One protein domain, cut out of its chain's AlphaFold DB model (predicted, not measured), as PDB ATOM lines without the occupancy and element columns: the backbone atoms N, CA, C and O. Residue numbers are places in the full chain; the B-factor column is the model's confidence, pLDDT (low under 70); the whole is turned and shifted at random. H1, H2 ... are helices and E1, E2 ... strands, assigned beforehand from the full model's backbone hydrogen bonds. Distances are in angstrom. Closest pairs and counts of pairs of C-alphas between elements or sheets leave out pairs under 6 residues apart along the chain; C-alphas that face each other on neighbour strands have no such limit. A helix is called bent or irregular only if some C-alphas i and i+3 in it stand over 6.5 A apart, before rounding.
ATOM      1  N   VAL A  25     254.495 400.327 298.859       88.69
ATOM      2  CA  VAL A  25     255.693 400.660 299.654       88.69
ATOM      3  C   VAL A  25     255.503 400.397 301.147       88.69
ATOM      4  O   VAL A  25     256.452 400.472 301.925       88.69
ATOM      5  N   GLY A  26     254.283 400.062 301.568       90.81
ATOM      6  CA  GLY A  26     254.048 399.543 302.904       90.81
ATOM      7  C   GLY A  26     252.588 399.244 303.191       90.81
ATOM      8  O   GLY A  26     251.680 399.801 302.578       90.81
ATOM      9  N   GLU A  27     252.382 398.369 304.165       94.25
ATOM     10  CA  GLU A  27     251.065 397.950 304.621       94.25
ATOM     11  C   GLU A  27     251.056 397.734 306.132       94.25
ATOM     12  O   GLU A  27     252.067 397.371 306.746       94.25
ATOM     13  N   LYS A  28     249.900 397.978 306.746       95.44
ATOM     14  CA  LYS A  28     249.669 397.706 308.159       95.44
ATOM     15  C   LYS A  28     248.216 397.315 308.380       95.44
ATOM     16  O   LYS A  28     247.305 398.048 308.005       95.44
ATOM     17  N   THR A  29     248.020 396.170 309.028       94.94
ATOM     18  CA  THR A  29     246.712 395.771 309.554       94.94
ATOM     19  C   THR A  29     246.542 396.306 310.976       94.94
ATOM     20  O   THR A  29     247.480 396.266 311.779       94.94
ATOM     21  N   VAL A  30     245.348 396.813 311.265       94.12
ATOM     22  CA  VAL A  30     244.911 397.358 312.547       94.12
ATOM     23  C   VAL A  30     243.641 396.624 312.967       94.12
ATOM     24  O   VAL A  30     242.658 396.614 312.227       94.12
ATOM     25  N   ASP A  31     243.651 396.024 314.153       93.44
ATOM     26  CA  ASP A  31     242.464 395.383 314.718       93.44
ATOM     27  C   ASP A  31     241.481 396.441 315.243       93.44
ATOM     28  O   ASP A  31     241.874 397.413 315.895       93.44
ATOM     29  N   LEU A  32     240.191 396.258 314.959       91.50
ATOM     30  CA  LEU A  32     239.116 397.158 315.381       91.50
ATOM     31  C   LEU A  32     238.470 396.664 316.681       91.50
ATOM     32  O   LEU A  32     238.339 395.459 316.917       91.50
ATOM     33  N   LYS A  33     237.967 397.594 317.507       86.19
ATOM     34  CA  LYS A  33     237.119 397.223 318.652       86.19
ATOM     35  C   LYS A  33     235.834 396.570 318.128       86.19
ATOM     36  O   LYS A  33     235.076 397.203 317.403       86.19
ATOM     37  N   GLY A  34     235.589 395.317 318.511       80.88
ATOM     38  CA  GLY A  34     234.402 394.557 318.091       80.88
ATOM     39  C   GLY A  34     234.660 393.424 317.093       80.88
ATOM     40  O   GLY A  34     233.700 392.792 316.673       80.88
ATOM     41  N   GLY A  35     235.922 393.124 316.754       82.25
ATOM     42  CA  GLY A  35     236.284 391.895 316.029       82.25
ATOM     43  C   GLY A  35     236.515 392.045 314.522       82.25
ATOM     44  O   GLY A  35     236.664 391.037 313.841       82.25
ATOM     45  N   GLY A  36     236.576 393.275 314.007       89.50
ATOM     46  CA  GLY A  36     236.970 393.583 312.628       89.50
ATOM     47  C   GLY A  36     238.456 393.924 312.480       89.50
ATOM     48  O   GLY A  36     239.190 394.029 313.461       89.50
ATOM     49  N   GLN A  37     238.891 394.146 311.242       93.69
ATOM     50  CA  GLN A  37     240.251 394.569 310.904       93.69
ATOM     51  C   GLN A  37     240.219 395.624 309.802       93.69
ATOM     52  O   GLN A  37     239.365 395.588 308.918       93.69
ATOM     53  N   ALA A  38     241.185 396.531 309.805       93.62
ATOM     54  CA  ALA A  38     241.423 397.456 308.710       93.62
ATOM     55  C   ALA A  38     242.857 397.328 308.209       93.62
ATOM     56  O   ALA A  38     243.787 397.233 309.006       93.62
ATOM     57  N   MET A  39     243.037 397.352 306.897       94.81
ATOM     58  CA  MET A  39     244.343 397.387 306.262       94.81
ATOM     59  C   MET A  39     244.563 398.765 305.654       94.81
ATOM     60  O   MET A  39     243.796 399.216 304.802       94.81
ATOM     61  N   VAL A  40     245.629 399.412 306.107       95.00
ATOM     62  CA  VAL A  40     246.172 400.620 305.498       95.00
ATOM     63  C   VAL A  40     247.277 400.183 304.551       95.00
ATOM     64  O   VAL A  40     248.263 399.587 304.987       95.00
ATOM     65  N   THR A  41     247.129 400.491 303.269       94.44
ATOM     66  CA  THR A  41     248.146 400.235 302.245       94.44
ATOM     67  C   THR A  41     248.638 401.560 301.697       94.44
ATOM     68  O   THR A  41     247.863 402.477 301.464       94.44
ATOM     69  N   THR A  42     249.941 401.691 301.494       93.56
ATOM     70  CA  THR A  42     250.544 402.850 300.841       93.56
ATOM     71  C   THR A  42     251.138 402.434 299.519       93.56
ATOM     72  O   THR A  42     251.904 401.473 299.446       93.56
ATOM     73  N   ARG A  43     250.825 403.209 298.485       91.25
ATOM     74  CA  ARG A  43     251.336 403.025 297.137       91.25
ATOM     75  C   ARG A  43     252.056 404.269 296.653       91.25
ATOM     76  O   ARG A  43     251.591 405.378 296.907       91.25
ATOM     77  N   LYS A  44     253.163 404.105 295.937       89.31
ATOM     78  CA  LYS A  44     253.773 405.192 295.170       89.31
ATOM     79  C   LYS A  44     253.016 405.318 293.846       89.31
ATOM     80  O   LYS A  44     252.843 404.335 293.143       89.31
ATOM     81  N   VAL A  45     252.496 406.502 293.550       83.81
ATOM     82  CA  VAL A  45     251.678 406.748 292.351       83.81
ATOM     83  C   VAL A  45     252.334 407.785 291.444       83.81
ATOM     84  O   VAL A  45     252.146 407.725 290.245       83.81
ATOM     85  N   GLY A  46     253.169 408.692 291.971       71.06
ATOM     86  CA  GLY A  46     254.005 409.601 291.163       71.06
ATOM     87  C   GLY A  46     253.259 410.662 290.335       71.06
ATOM     88  O   GLY A  46     253.870 411.643 289.931       71.06
ATOM     89  N   ASP A  47     251.948 410.521 290.149       71.38
ATOM     90  CA  ASP A  47     251.151 411.348 289.236       71.38
ATOM     91  C   ASP A  47     250.773 412.728 289.800       71.38
ATOM     92  O   ASP A  47     250.365 413.623 289.058       71.38
ATOM     93  N   LYS A  48     250.866 412.923 291.123       78.50
ATOM     94  CA  LYS A  48     250.489 414.175 291.795       78.50
ATOM     95  C   LYS A  48     251.721 414.897 292.326       78.50
ATOM     96  O   LYS A  48     252.403 414.404 293.227       78.50
ATOM     97  N   LEU A  49     251.957 416.103 291.810       83.06
ATOM     98  CA  LEU A  49     253.052 416.973 292.237       83.06
ATOM     99  C   LEU A  49     253.011 417.200 293.759       83.06
ATOM    100  O   LEU A  49     251.978 417.581 294.310       83.06
ATOM    101  N   GLY A  50     254.129 416.933 294.439       86.12
ATOM    102  CA  GLY A  50     254.251 417.075 295.893       86.12
ATOM    103  C   GLY A  50     253.447 416.063 296.721       86.12
ATOM    104  O   GLY A  50     253.449 416.153 297.948       86.12
ATOM    105  N   LYS A  51     252.750 415.114 296.081       90.50
ATOM    106  CA  LYS A  51     251.951 414.059 296.722       90.50
ATOM    107  C   LYS A  51     252.182 412.703 296.037       90.50
ATOM    108  O   LYS A  51     251.245 412.123 295.481       90.50
ATOM    109  N   PRO A  52     253.426 412.192 296.032       90.81
ATOM    110  CA  PRO A  52     253.781 411.009 295.258       90.81
ATOM    111  C   PRO A  52     253.206 409.710 295.834       90.81
ATOM    112  O   PRO A  52     253.260 408.688 295.147       90.81
ATOM    113  N   TYR A  53     252.661 409.724 297.056       92.44
ATOM    114  CA  TYR A  53     252.077 408.549 297.694       92.44
ATOM    115  C   TYR A  53     250.561 408.643 297.788       92.44
ATOM    116  O   TYR A  53     249.981 409.704 298.012       92.44
ATOM    117  N   THR A  54     249.922 407.488 297.664       92.38
ATOM    118  CA  THR A  54     248.503 407.289 297.919       92.38
ATOM    119  C   THR A  54     248.341 406.283 299.047       92.38
ATOM    120  O   THR A  54     248.872 405.176 298.982       92.38
ATOM    121  N   MET A  55     247.603 406.674 300.075       93.12
ATOM    122  CA  MET A  55     247.160 405.809 301.154       93.12
ATOM    123  C   MET A  55     245.766 405.282 300.818       93.12
ATOM    124  O   MET A  55     244.867 406.063 300.530       93.12
ATOM    125  N   GLU A  56     245.597 403.968 300.857       93.19
ATOM    126  CA  GLU A  56     244.339 403.264 300.638       93.19
ATOM    127  C   GLU A  56     243.907 402.586 301.941       93.19
ATOM    128  O   GLU A  56     244.715 401.935 302.612       93.19
ATOM    129  N   LEU A  57     242.624 402.703 302.282       93.38
ATOM    130  CA  LEU A  57     242.026 402.008 303.415       93.38
ATOM    131  C   LEU A  57     241.075 400.916 302.930       93.38
ATOM    132  O   LEU A  57     240.145 401.175 302.164       93.38
ATOM    133  N   ARG A  58     241.257 399.696 303.436       93.50
ATOM    134  CA  ARG A  58     240.309 398.584 303.285       93.50
ATOM    135  C   ARG A  58     239.851 398.141 304.662       93.50
ATOM    136  O   ARG A  58     240.668 398.015 305.568       93.50
ATOM    137  N   VAL A  59     238.555 397.902 304.834       92.38
ATOM    138  CA  VAL A  59     237.971 397.597 306.149       92.38
ATOM    139  C   VAL A  59     237.119 396.337 306.072       92.38
ATOM    140  O   VAL A  59     236.243 396.228 305.215       92.38
ATOM    141  N   ASN A  60     237.369 395.408 306.992       91.75
ATOM    142  CA  ASN A  60     236.535 394.253 307.287       91.75
ATOM    143  C   ASN A  60     235.864 394.422 308.652       91.75
ATOM    144  O   ASN A  60     236.528 394.348 309.683       91.75
ATOM    145  N   CYS A  61     234.543 394.562 308.673       88.06
ATOM    146  CA  CYS A  61     233.791 394.714 309.918       88.06
ATOM    147  C   CYS A  61     233.254 393.387 310.482       88.06
ATOM    148  O   CYS A  61     232.868 393.347 311.644       88.06
ATOM    149  N   GLN A  62     233.212 392.311 309.686       80.56
ATOM    150  CA  GLN A  62     232.521 391.060 310.046       80.56
ATOM    151  C   GLN A  62     233.415 390.042 310.778       80.56
ATOM    152  O   GLN A  62     232.927 389.014 311.242       80.56
ATOM    153  N   GLY A  63     234.713 390.335 310.909       72.31
ATOM    154  CA  GLY A  63     235.704 389.413 311.464       72.31
ATOM    155  C   GLY A  63     236.011 388.225 310.545       72.31
ATOM    156  O   GLY A  63     235.388 388.042 309.501       72.31
ATOM    157  N   GLY A  64     237.027 387.434 310.900       75.81
ATOM    158  CA  GLY A  64     237.449 386.250 310.138       75.81
ATOM    159  C   GLY A  64     238.574 386.485 309.120       75.81
ATOM    160  O   GLY A  64     239.063 387.598 308.936       75.81
ATOM    161  N   ARG A  65     239.026 385.395 308.479       73.00
ATOM    162  CA  ARG A  65     240.076 385.436 307.446       73.00
ATOM    163  C   ARG A  65     239.534 386.081 306.176       73.00
ATOM    164  O   ARG A  65     238.504 385.648 305.670       73.00
ATOM    165  N   ILE A  66     240.268 387.054 305.642       79.31
ATOM    166  CA  ILE A  66     239.897 387.775 304.427       79.31
ATOM    167  C   ILE A  66     241.056 387.847 303.442       79.31
ATOM    168  O   ILE A  66     242.209 388.044 303.826       79.31
ATOM    169  N   ALA A  67     240.717 387.731 302.160       87.19
ATOM    170  CA  ALA A  67     241.585 388.116 301.062       87.19
ATOM    171  C   ALA A  67     241.462 389.632 300.852       87.19
ATOM    172  O   ALA A  67     240.499 390.130 300.271       87.19
ATOM    173  N   TRP A  68     242.431 390.392 301.360       89.50
ATOM    174  CA  TRP A  68     242.400 391.855 301.323       89.50
ATOM    175  C   TRP A  68     242.237 392.445 299.918       89.50
ATOM    176  O   TRP A  68     241.644 393.514 299.767       89.50
ATOM    177  N   GLN A  69     242.737 391.753 298.890       85.81
ATOM    178  CA  GLN A  69     242.625 392.192 297.500       85.81
ATOM    179  C   GLN A  69     241.169 392.238 297.014       85.81
ATOM    180  O   GLN A  69     240.851 393.053 296.149       85.81
ATOM    181  N   GLU A  70     240.290 391.418 297.596       85.44
ATOM    182  CA  GLU A  70     238.876 391.303 297.223       85.44
ATOM    183  C   GLU A  70     238.001 392.383 297.875       85.44
ATOM    184  O   GLU A  70     236.918 392.694 297.378       85.44
ATOM    185  N   LEU A  71     238.464 392.991 298.972       86.50
ATOM    186  CA  LEU A  71     237.742 394.085 299.616       86.50
ATOM    187  C   LEU A  71     237.870 395.384 298.816       86.50
ATOM    188  O   LEU A  71     238.974 395.732 298.414       86.50
ATOM    189  N   PRO A  72     236.802 396.176 298.640       86.12
ATOM    190  CA  PRO A  72     236.923 397.473 297.988       86.12
ATOM    191  C   PRO A  72     237.772 398.433 298.831       86.12
ATOM    192  O   PRO A  72     237.707 398.422 300.065       86.12
ATOM    193  N   VAL A  73     238.517 399.310 298.158       89.56
ATOM    194  CA  VAL A  73     239.118 400.486 298.801       89.56
ATOM    195  C   VAL A  73     237.978 401.389 299.264       89.56
ATOM    196  O   VAL A  73     237.149 401.813 298.462       89.56
ATOM    197  N   LYS A  74     237.894 401.615 300.574       87.25
ATOM    198  CA  LYS A  74     236.864 402.445 301.208       87.25
ATOM    199  C   LYS A  74     237.238 403.915 301.226       87.25
ATOM    200  O   LYS A  74     236.349 404.755 301.182       87.25
ATOM    201  N   ASP A  75     238.531 404.197 301.308       87.44
ATOM    202  CA  ASP A  75     239.054 405.551 301.376       87.44
ATOM    203  C   ASP A  75     240.418 405.624 300.690       87.44
ATOM    204  O   ASP A  75     241.171 404.642 300.685       87.44
ATOM    205  N   GLN A  76     240.717 406.780 300.108       89.06
ATOM    206  CA  GLN A  76     241.936 407.028 299.361       89.06
ATOM    207  C   GLN A  76     242.381 408.480 299.544       89.06
ATOM    208  O   GLN A  76     241.679 409.400 299.134       89.06
ATOM    209  N   GLU A  77     243.593 408.679 300.059       89.94
ATOM    210  CA  GLU A  77     244.176 410.011 300.250       89.94
ATOM    211  C   GLU A  77     245.571 410.100 299.624       89.94
ATOM    212  O   GLU A  77     246.357 409.153 299.699       89.94
ATOM    213  N   SER A  78     245.904 411.241 299.010       90.75
ATOM    214  CA  SER A  78     247.225 411.470 298.415       90.75
ATOM    215  C   SER A  78     248.054 412.414 299.278       90.75
ATOM    216  O   SER A  78     247.670 413.559 299.530       90.75
ATOM    217  N   VAL A  79     249.234 411.951 299.681       92.50
ATOM    218  CA  VAL A  79     250.084 412.603 300.683       92.50
ATOM    219  C   VAL A  79     251.530 412.701 300.214       92.50
ATOM    220  O   VAL A  79     251.955 412.000 299.292       92.50
ATOM    221  N   CYS A  80     252.283 413.605 300.842       93.44
ATOM    222  CA  CYS A  80     253.676 413.841 300.480       93.44
ATOM    223  C   CYS A  80     254.593 412.721 300.983       93.44
ATOM    224  O   CYS A  80     255.450 412.240 300.249       93.44
ATOM    225  N   ASP A  81     254.376 412.283 302.222       93.00
ATOM    226  CA  ASP A  81     255.057 411.156 302.856       93.00
ATOM    227  C   ASP A  81     254.092 410.499 303.852       93.00
ATOM    228  O   ASP A  81     253.151 411.128 304.348       93.00
ATOM    229  N   VAL A  82     254.305 409.224 304.142       91.69
ATOM    230  CA  VAL A  82     253.497 408.458 305.088       91.69
ATOM    231  C   VAL A  82     254.363 407.409 305.751       91.69
ATOM    232  O   VAL A  82     255.240 406.814 305.132       91.69
ATOM    233  N   LYS A  83     254.090 407.148 307.030       90.50
ATOM    234  CA  LYS A  83     254.702 406.047 307.770       90.50
ATOM    235  C   LYS A  83     253.653 404.953 307.968       90.50
ATOM    236  O   LYS A  83     252.955 404.992 308.981       90.50
ATOM    237  N   PRO A  84     253.536 403.949 307.081       85.56
ATOM    238  CA  PRO A  84     252.442 402.971 307.139       85.56
ATOM    239  C   PRO A  84     252.421 402.202 308.464       85.56
ATOM    240  O   PRO A  84     251.370 401.958 309.045       85.56
ATOM    241  N   GLN A  85     253.605 401.923 309.020       92.94
ATOM    242  CA  GLN A  85     253.765 401.244 310.310       92.94
ATOM    243  C   GLN A  85     253.298 402.064 311.525       92.94
ATOM    244  O   GLN A  85     253.251 401.535 312.630       92.94
ATOM    245  N   SER A  86     252.971 403.348 311.347       94.12
ATOM    246  CA  SER A  86     252.365 404.167 312.403       94.12
ATOM    247  C   SER A  86     250.859 403.945 312.553       94.12
ATOM    248  O   SER A  86     250.298 404.405 313.546       94.12
ATOM    249  N   ALA A  87     250.222 403.253 311.597       96.00
ATOM    250  CA  ALA A  87     248.789 403.011 311.628       96.00
ATOM    251  C   ALA A  87     248.390 402.257 312.903       96.00
ATOM    252  O   ALA A  87     248.913 401.177 313.200       96.00
ATOM    253  N   LYS A  88     247.463 402.843 313.659       96.69
ATOM    254  CA  LYS A  88     246.957 402.304 314.924       96.69
ATOM    255  C   LYS A  88     245.498 402.682 315.122       96.69
ATOM    256  O   LYS A  88     245.023 403.672 314.571       96.69
ATOM    257  N   LEU A  89     244.803 401.922 315.956       96.06
ATOM    258  CA  LEU A  89     243.499 402.329 316.452       96.06
ATOM    259  C   LEU A  89     243.693 403.394 317.543       96.06
ATOM    260  O   LEU A  89     244.585 403.262 318.384       96.06
ATOM    261  N   SER A  90     242.883 404.450 317.533       95.75
ATOM    262  CA  SER A  90     242.847 405.436 318.613       95.75
ATOM    263  C   SER A  90     242.413 404.789 319.933       95.75
ATOM    264  O   SER A  90     241.719 403.771 319.946       95.75
ATOM    265  N   GLU A  91     242.792 405.385 321.065       93.12
ATOM    266  CA  GLU A  91     242.504 404.828 322.397       93.12
ATOM    267  C   GLU A  91     240.999 404.656 322.652       93.12
ATOM    268  O   GLU A  91     240.544 403.636 323.182       93.12
ATOM    269  N   ASP A  92     240.192 405.613 322.191       92.12
ATOM    270  CA  ASP A  92     238.732 405.540 322.244       92.12
ATOM    271  C   ASP A  92     238.151 404.479 321.289       92.12
ATOM    272  O   ASP A  92     237.039 403.998 321.502       92.12
ATOM    273  N   GLY A  93     238.936 403.990 320.329       91.50
ATOM    274  CA  GLY A  93     238.545 402.999 319.334       91.50
ATOM    275  C   GLY A  93     237.746 403.557 318.162       91.50
ATOM    276  O   GLY A  93     237.226 402.775 317.374       91.50
ATOM    277  N   LYS A  94     237.608 404.882 318.066       91.88
ATOM    278  CA  LYS A  94     236.743 405.532 317.075       91.88
ATOM    279  C   LYS A  94     237.431 405.799 315.748       91.88
ATOM    280  O   LYS A  94     236.743 405.985 314.753       91.88
ATOM    281  N   ASN A  95     238.759 405.842 315.721       94.69
ATOM    282  CA  ASN A  95     239.517 406.232 314.541       94.69
ATOM    283  C   ASN A  95     240.677 405.277 314.286       94.69
ATOM    284  O   ASN A  95     241.363 404.851 315.214       94.69
ATOM    285  N   ILE A  96     240.953 405.019 313.015       95.19
ATOM    286  CA  ILE A  96     242.253 404.517 312.576       95.19
ATOM    287  C   ILE A  96     243.109 405.747 312.294       95.19
ATOM    288  O   ILE A  96     242.720 406.615 311.513       95.19
ATOM    289  N   VAL A  97     244.248 405.844 312.968       96.50
ATOM    290  CA  VAL A  97     245.140 407.000 312.911       96.50
ATOM    291  C   VAL A  97     246.433 406.602 312.226       96.50
ATOM    292  O   VAL A  97     247.032 405.594 312.597       96.50
ATOM    293  N   VAL A  98     246.878 407.404 311.261       96.25
ATOM    294  CA  VAL A  98     248.129 407.200 310.519       96.25
ATOM    295  C   VAL A  98     248.920 408.503 310.508       96.25
ATOM    296  O   VAL A  98     248.353 409.569 310.286       96.25
ATOM    297  N   LEU A  99     250.229 408.437 310.743       96.12
ATOM    298  CA  LEU A  99     251.109 409.594 310.609       96.12
ATOM    299  C   LEU A  99     251.469 409.823 309.141       96.12
ATOM    300  O   LEU A  99     252.052 408.949 308.486       96.12
ATOM    301  N   ILE A 100     251.161 411.024 308.663       95.25
ATOM    302  CA  ILE A 100     251.461 411.505 307.315       95.25
ATOM    303  C   ILE A 100     252.273 412.795 307.386       95.25
ATOM    304  O   ILE A 100     252.306 413.467 308.417       95.25
ATOM    305  N   ARG A 101     252.891 413.183 306.276       95.00
ATOM    306  CA  ARG A 101     253.352 414.555 306.066       95.00
ATOM    307  C   ARG A 101     252.653 415.144 304.862       95.00
ATOM    308  O   ARG A 101     252.479 414.501 303.824       95.00
ATOM    309  N   GLU A 102     252.283 416.400 305.018       92.88
ATOM    310  CA  GLU A 102     251.724 417.207 303.950       92.88
ATOM    311  C   GLU A 102     252.836 417.827 303.108       92.88
ATOM    312  O   GLU A 102     253.990 417.927 303.531       92.88
ATOM    313  N   THR A 103     252.468 418.276 301.917       93.06
ATOM    314  CA  THR A 103     253.328 419.110 301.083       93.06
ATOM    315  C   THR A 103     253.582 420.453 301.776       93.06
ATOM    316  O   THR A 103     252.654 421.079 302.294       93.06
ATOM    317  N   ASP A 104     254.828 420.913 301.774       94.00
ATOM    318  CA  ASP A 104     255.215 422.236 302.258       94.00
ATOM    319  C   ASP A 104     254.945 423.283 301.168       94.00
ATOM    320  O   ASP A 104     255.813 423.667 300.379       94.00
ATOM    321  N   ALA A 105     253.677 423.685 301.073       90.19
ATOM    322  CA  ALA A 105     253.233 424.655 300.082       90.19
ATOM    323  C   ALA A 105     253.867 426.038 300.301       90.19
ATOM    324  O   ALA A 105     254.117 426.748 299.329       90.19
ATOM    325  N   ASP A 106     254.152 426.417 301.548       90.75
ATOM    326  CA  ASP A 106     254.723 427.724 301.873       90.75
ATOM    327  C   ASP A 106     256.168 427.823 301.390       90.75
ATOM    328  O   ASP A 106     256.532 428.793 300.718       90.75
ATOM    329  N   GLU A 107     256.971 426.791 301.649       90.19
ATOM    330  CA  GLU A 107     258.344 426.727 301.161       90.19
ATOM    331  C   GLU A 107     258.391 426.670 299.631       90.19
ATOM    332  O   GLU A 107     259.156 427.405 299.002       90.19
ATOM    333  N   PHE A 108     257.518 425.875 299.007       89.88
ATOM    334  CA  PHE A 108     257.416 425.832 297.549       89.88
ATOM    335  C   PHE A 108     257.019 427.195 296.952       89.88
ATOM    336  O   PHE A 108     257.616 427.664 295.978       89.88
ATOM    337  N   ASN A 109     256.058 427.893 297.562       89.44
ATOM    338  CA  ASN A 109     255.646 429.234 297.148       89.44
ATOM    339  C   ASN A 109     256.759 430.276 297.345       89.44
ATOM    340  O   ASN A 109     256.861 431.237 296.581       89.44
ATOM    341  N   ARG A 110     257.598 430.110 298.370       90.81
ATOM    342  CA  ARG A 110     258.761 430.968 298.607       90.81
ATOM    343  C   ARG A 110     259.839 430.741 297.549       90.81
ATOM    344  O   ARG A 110     260.318 431.714 296.970       90.81
ATOM    345  N   LEU A 111     260.187 429.482 297.282       87.75
ATOM    346  CA  LEU A 111     261.183 429.102 296.279       87.75
ATOM    347  C   LEU A 111     260.737 429.518 294.878       87.75
ATOM    348  O   LEU A 111     261.489 430.174 294.170       87.75
ATOM    349  N   SER A 112     259.486 429.248 294.505       86.44
ATOM    350  CA  SER A 112     258.965 429.597 293.176       86.44
ATOM    351  C   SER A 112     259.035 431.092 292.850       86.44
ATOM    352  O   SER A 112     259.275 431.451 291.702       86.44
ATOM    353  N   LYS A 113     258.897 431.974 293.848       87.88
ATOM    354  CA  LYS A 113     259.059 433.431 293.677       87.88
ATOM    355  C   LYS A 113     260.515 433.876 293.518       87.88
ATOM    356  O   LYS A 113     260.757 434.972 293.019       87.88
ATOM    357  N   GLN A 114     261.468 433.076 293.993       88.75
ATOM    358  CA  GLN A 114     262.906 433.371 293.958       88.75
ATOM    359  C   GLN A 114     263.609 432.694 292.773       88.75
ATOM    360  O   GLN A 114     264.703 433.104 292.385       88.75
ATOM    361  N   THR A 115     262.982 431.673 292.192       87.25
ATOM    362  CA  THR A 115     263.535 430.869 291.107       87.25
ATOM    363  C   THR A 115     263.268 431.512 289.739       87.25
ATOM    364  O   THR A 115     262.123 431.847 289.429       87.25
ATOM    365  N   PRO A 116     264.287 431.659 288.871       87.56
ATOM    366  CA  PRO A 116     264.094 432.096 287.491       87.56
ATOM    367  C   PRO A 116     263.127 431.182 286.723       87.56
ATOM    368  O   PRO A 116     263.208 429.959 286.820       87.56
ATOM    369  N   ALA A 117     262.265 431.767 285.885       82.00
ATOM    370  CA  ALA A 117     261.216 431.036 285.165       82.00
ATOM    371  C   ALA A 117     261.731 429.843 284.331       82.00
ATOM    372  O   ALA A 117     261.025 428.848 284.195       82.00
ATOM    373  N   GLY A 118     262.965 429.921 283.816       84.88
ATOM    374  CA  GLY A 118     263.574 428.876 282.986       84.88
ATOM    375  C   GLY A 118     263.879 427.559 283.707       84.88
ATOM    376  O   GLY A 118     264.043 426.552 283.032       84.88
ATOM    377  N   ILE A 119     263.925 427.553 285.044       84.75
ATOM    378  CA  ILE A 119     264.202 426.352 285.856       84.75
ATOM    379  C   ILE A 119     263.109 426.084 286.901       84.75
ATOM    380  O   ILE A 119     263.234 425.191 287.730       84.75
ATOM    381  N   LEU A 120     262.007 426.844 286.881       78.19
ATOM    382  CA  LEU A 120     260.924 426.688 287.855       78.19
ATOM    383  C   LEU A 120     260.267 425.298 287.783       78.19
ATOM    384  O   LEU A 120     259.847 424.770 288.808       78.19
ATOM    385  N   GLY A 121     260.219 424.697 286.590       78.38
ATOM    386  CA  GLY A 121     259.702 423.339 286.386       78.38
ATOM    387  C   GLY A 121     260.553 422.234 287.023       78.38
ATOM    388  O   GLY A 121     260.074 421.113 287.139       78.38
ATOM    389  N   GLU A 122     261.780 422.541 287.449       83.00
ATOM    390  CA  GLU A 122     262.680 421.607 288.141       83.00
ATOM    391  C   GLU A 122     262.520 421.667 289.669       83.00
ATOM    392  O   GLU A 122     263.092 420.855 290.395       83.00
ATOM    393  N   VAL A 123     261.748 422.631 290.186       83.44
ATOM    394  CA  VAL A 123     261.488 422.753 291.620       83.44
ATOM    395  C   VAL A 123     260.379 421.778 291.997       83.44
ATOM    396  O   VAL A 123     259.217 421.972 291.651       83.44
ATOM    397  N   GLU A 124     260.726 420.739 292.746       83.75
ATOM    398  CA  GLU A 124     259.746 419.812 293.305       83.75
ATOM    399  C   GLU A 124     259.300 420.268 294.705       83.75
ATOM    400  O   GLU A 124     260.144 420.619 295.540       83.75
ATOM    401  N   PRO A 125     257.988 420.264 295.012       88.06
ATOM    402  CA  PRO A 125     257.523 420.524 296.366       88.06
ATOM    403  C   PRO A 125     258.043 419.472 297.344       88.06
ATOM    404  O   PRO A 125     257.964 418.269 297.092       88.06
ATOM    405  N   GLN A 126     258.525 419.934 298.494       91.12
ATOM    406  CA  GLN A 126     259.005 419.073 299.568       91.12
ATOM    407  C   GLN A 126     257.883 418.745 300.555       91.12
ATOM    408  O   GLN A 126     256.835 419.390 300.573       91.12
ATOM    409  N   CYS A 127     258.108 417.746 301.407       93.81
ATOM    410  CA  CYS A 127     257.216 417.469 302.527       93.81
ATOM    411  C   CYS A 127     257.565 418.350 303.723       93.81
ATOM    412  O   CYS A 127     258.741 418.616 303.980       93.81
ATOM    413  N   LYS A 128     256.557 418.716 304.517       94.75
ATOM    414  CA  LYS A 128     256.781 419.330 305.828       94.75
ATOM    415  C   LYS A 128     257.647 418.414 306.696       94.75
ATOM    416  O   LYS A 128     257.534 417.187 306.648       94.75
ATOM    417  N   LYS A 129     258.497 419.007 307.536       91.88
ATOM    418  CA  LYS A 129     259.333 418.249 308.486       91.88
ATOM    419  C   LYS A 129     258.483 417.511 309.521       91.88
ATOM    420  O   LYS A 129     258.762 416.350 309.848       91.88
ATOM    421  N   GLU A 130     257.453 418.191 310.012       93.94
ATOM    422  CA  GLU A 130     256.530 417.695 311.027       93.94
ATOM    423  C   GLU A 130     255.493 416.752 310.417       93.94
ATOM    424  O   GLU A 130     254.962 416.999 309.334       93.94
ATOM    425  N   ALA A 131     255.226 415.655 311.123       94.06
ATOM    426  CA  ALA A 131     254.161 414.729 310.771       94.06
ATOM    427  C   ALA A 131     252.850 415.145 311.449       94.06
ATOM    428  O   ALA A 131     252.857 415.632 312.579       94.06
ATOM    429  N   ALA A 132     251.737 414.886 310.775       93.88
ATOM    430  CA  ALA A 132     250.389 415.087 311.280       93.88
ATOM    431  C   ALA A 132     249.639 413.752 311.351       93.88
ATOM    432  O   ALA A 132     249.918 412.814 310.601       93.88
ATOM    433  N   GLU A 133     248.671 413.671 312.261       94.38
ATOM    434  CA  GLU A 133     247.745 412.545 312.324       94.38
ATOM    435  C   GLU A 133     246.644 412.705 311.274       94.38
ATOM    436  O   GLU A 133     245.853 413.644 311.331       94.38
ATOM    437  N   PHE A 134     246.545 411.738 310.370       94.00
ATOM    438  CA  PHE A 134     245.370 411.536 309.536       94.00
ATOM    439  C   PHE A 134     244.433 410.529 310.202       94.00
ATOM    440  O   PHE A 134     244.899 409.525 310.748       94.00
ATOM    441  N   LYS A 135     243.122 410.791 310.182       94.06
ATOM    442  CA  LYS A 135     242.125 410.014 310.931       94.06
ATOM    443  C   LYS A 135     241.030 409.496 310.013       94.06
ATOM    444  O   LYS A 135     240.335 410.280 309.379       94.06
ATOM    445  N   PHE A 136     240.845 408.183 310.021       92.19
ATOM    446  CA  PHE A 136     239.724 407.507 309.384       92.19
ATOM    447  C   PHE A 136     238.704 407.090 310.457       92.19
ATOM    448  O   PHE A 136     239.038 406.247 311.298       92.19
ATOM    449  N   PRO A 137     237.484 407.650 310.474       92.00
ATOM    450  CA  PRO A 137     236.483 407.331 311.490       92.00
ATOM    451  C   PRO A 137     235.908 405.926 311.272       92.00
ATOM    452  O   PRO A 137     235.282 405.656 310.260       92.00
ATOM    453  N   VAL A 138     236.076 405.012 312.226       89.62
ATOM    454  CA  VAL A 138     235.676 403.594 312.096       89.62
ATOM    455  C   VAL A 138     234.181 403.434 311.795       89.62
ATOM    456  O   VAL A 138     233.793 402.575 311.004       89.62
ATOM    457  N   GLU A 139     233.343 404.276 312.400       88.06
ATOM    458  CA  GLU A 139     231.885 404.236 312.242       88.06
ATOM    459  C   GLU A 139     231.406 404.520 310.813       88.06
ATOM    460  O   GLU A 139     230.343 404.036 310.430       88.06
ATOM    461  N   SER A 140     232.187 405.242 310.000       87.56
ATOM    462  CA  SER A 140     231.820 405.499 308.602       87.56
ATOM    463  C   SER A 140     231.955 404.249 307.725       87.56
ATOM    464  O   SER A 140     231.351 404.177 306.654       87.56
ATOM    465  N   TYR A 141     232.719 403.250 308.178       85.62
ATOM    466  CA  TYR A 141     232.997 402.024 307.429       85.62
ATOM    467  C   TYR A 141     232.279 400.806 308.008       85.62
ATOM    468  O   TYR A 141     231.841 399.935 307.256       85.62
TER     469      TYR A 141
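What this domain is: This is residues 25 to 141 of the 144 residues of an uncharacterized protein of Bdellovibrio bacteriovorus (UniProt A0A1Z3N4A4). A twisted and curled sheet of four strands, E1 to E4, has the two-stranded ribbon E5 and E6 partly face to face with it, and together they make a loose strand body; the short helices H1 and H2 form a small head beyond one end and make the length. The 15-residue stretch 80 to 94 runs in part along E5 and is tied to it by two short pairings. The printed part has 117 residues, with two named helices and six named strands in the order E1 E2 E3 E4 E5 H1 H2 E6; 57 residues, under half, are in named elements, and the class is mixed, helices and strands. The larger sheet runs E1 - E2 - E3 - E4, and both sheets are antiparallel. The whole is loose, with a radius of gyration of the C-alphas of 17.1 A, and only just elongated, spanning 57 by 29 by 21 A.

How they stand to each other: E1, residues 25 to 31, E2, 37 to 44, E3, 53 to 60, and E4, 75 to 79, form a meander, each strand the antiparallel neighbour of the one before, and each successive two form a hairpin. N 28 and O 40 of E1 and E2 are 2.9 A apart, N 39 and O 58 of E2 and E3 2.8 A, and N 55 and O 77 of E3 and E4 2.8 A, each within hydrogen-bond range. E5, residues 95 to 101, and E6, residues 132 to 137, are antiparallel at 151 degrees, with N 98 and O 134 at 2.9 A. Residues 81 to 82 pair with 100 to 101 of E5, and 88 to 89 with 96 to 97. E2 and E5 are near each other. The closest C-alphas of E4 and E5, Val 79 and Arg 101, are 6.6 A apart; those of E1 and E5, Val 30 and Ile 96, 7.6 A. E4 and E6 are only just apart, at 8.3 A. H1, residues 105 to 114, and H2, residues 117 to 122, are not on the larger sheet. They are close but not clearly touching, with the C-alphas of Ser 112 and Leu 120 closest at 6.4 A, and run opposite ways at a shallow tilt of 34.7 degrees, only just short of steep. In H1 every O i to N i+4 pair is within hydrogen-bond range; in H2 0 of 2 are, beside 2 of 3 O i to N i+3 pairs.

Where its parts are: E1 begins at C-alpha 25 (255.693, 400.660, 299.654) and is 20.7 A long. E2 measures 23.3 A, E3 23.2 A, E4 13.1 A and E5 18.2 A. H1 is 14.4 A long, from C-alpha 105 (253.233, 424.655, 300.082). H2, 10.0 A, is irregular: C-alphas 118 and 121 are 7.6 A apart. E6, 15.9 A, ends at C-alpha 137 (236.483, 407.331, 311.490).

The domain as a whole: The two C-alphas farthest apart, those of Gly 64 and Pro 116, are 57.7 A apart. The printed part has no cut. The links E3 to E4 and E4 to E5 are long, with 14 and 15 residues. The mean pLDDT of the printed part is 89.5, and no printed residue is under 70.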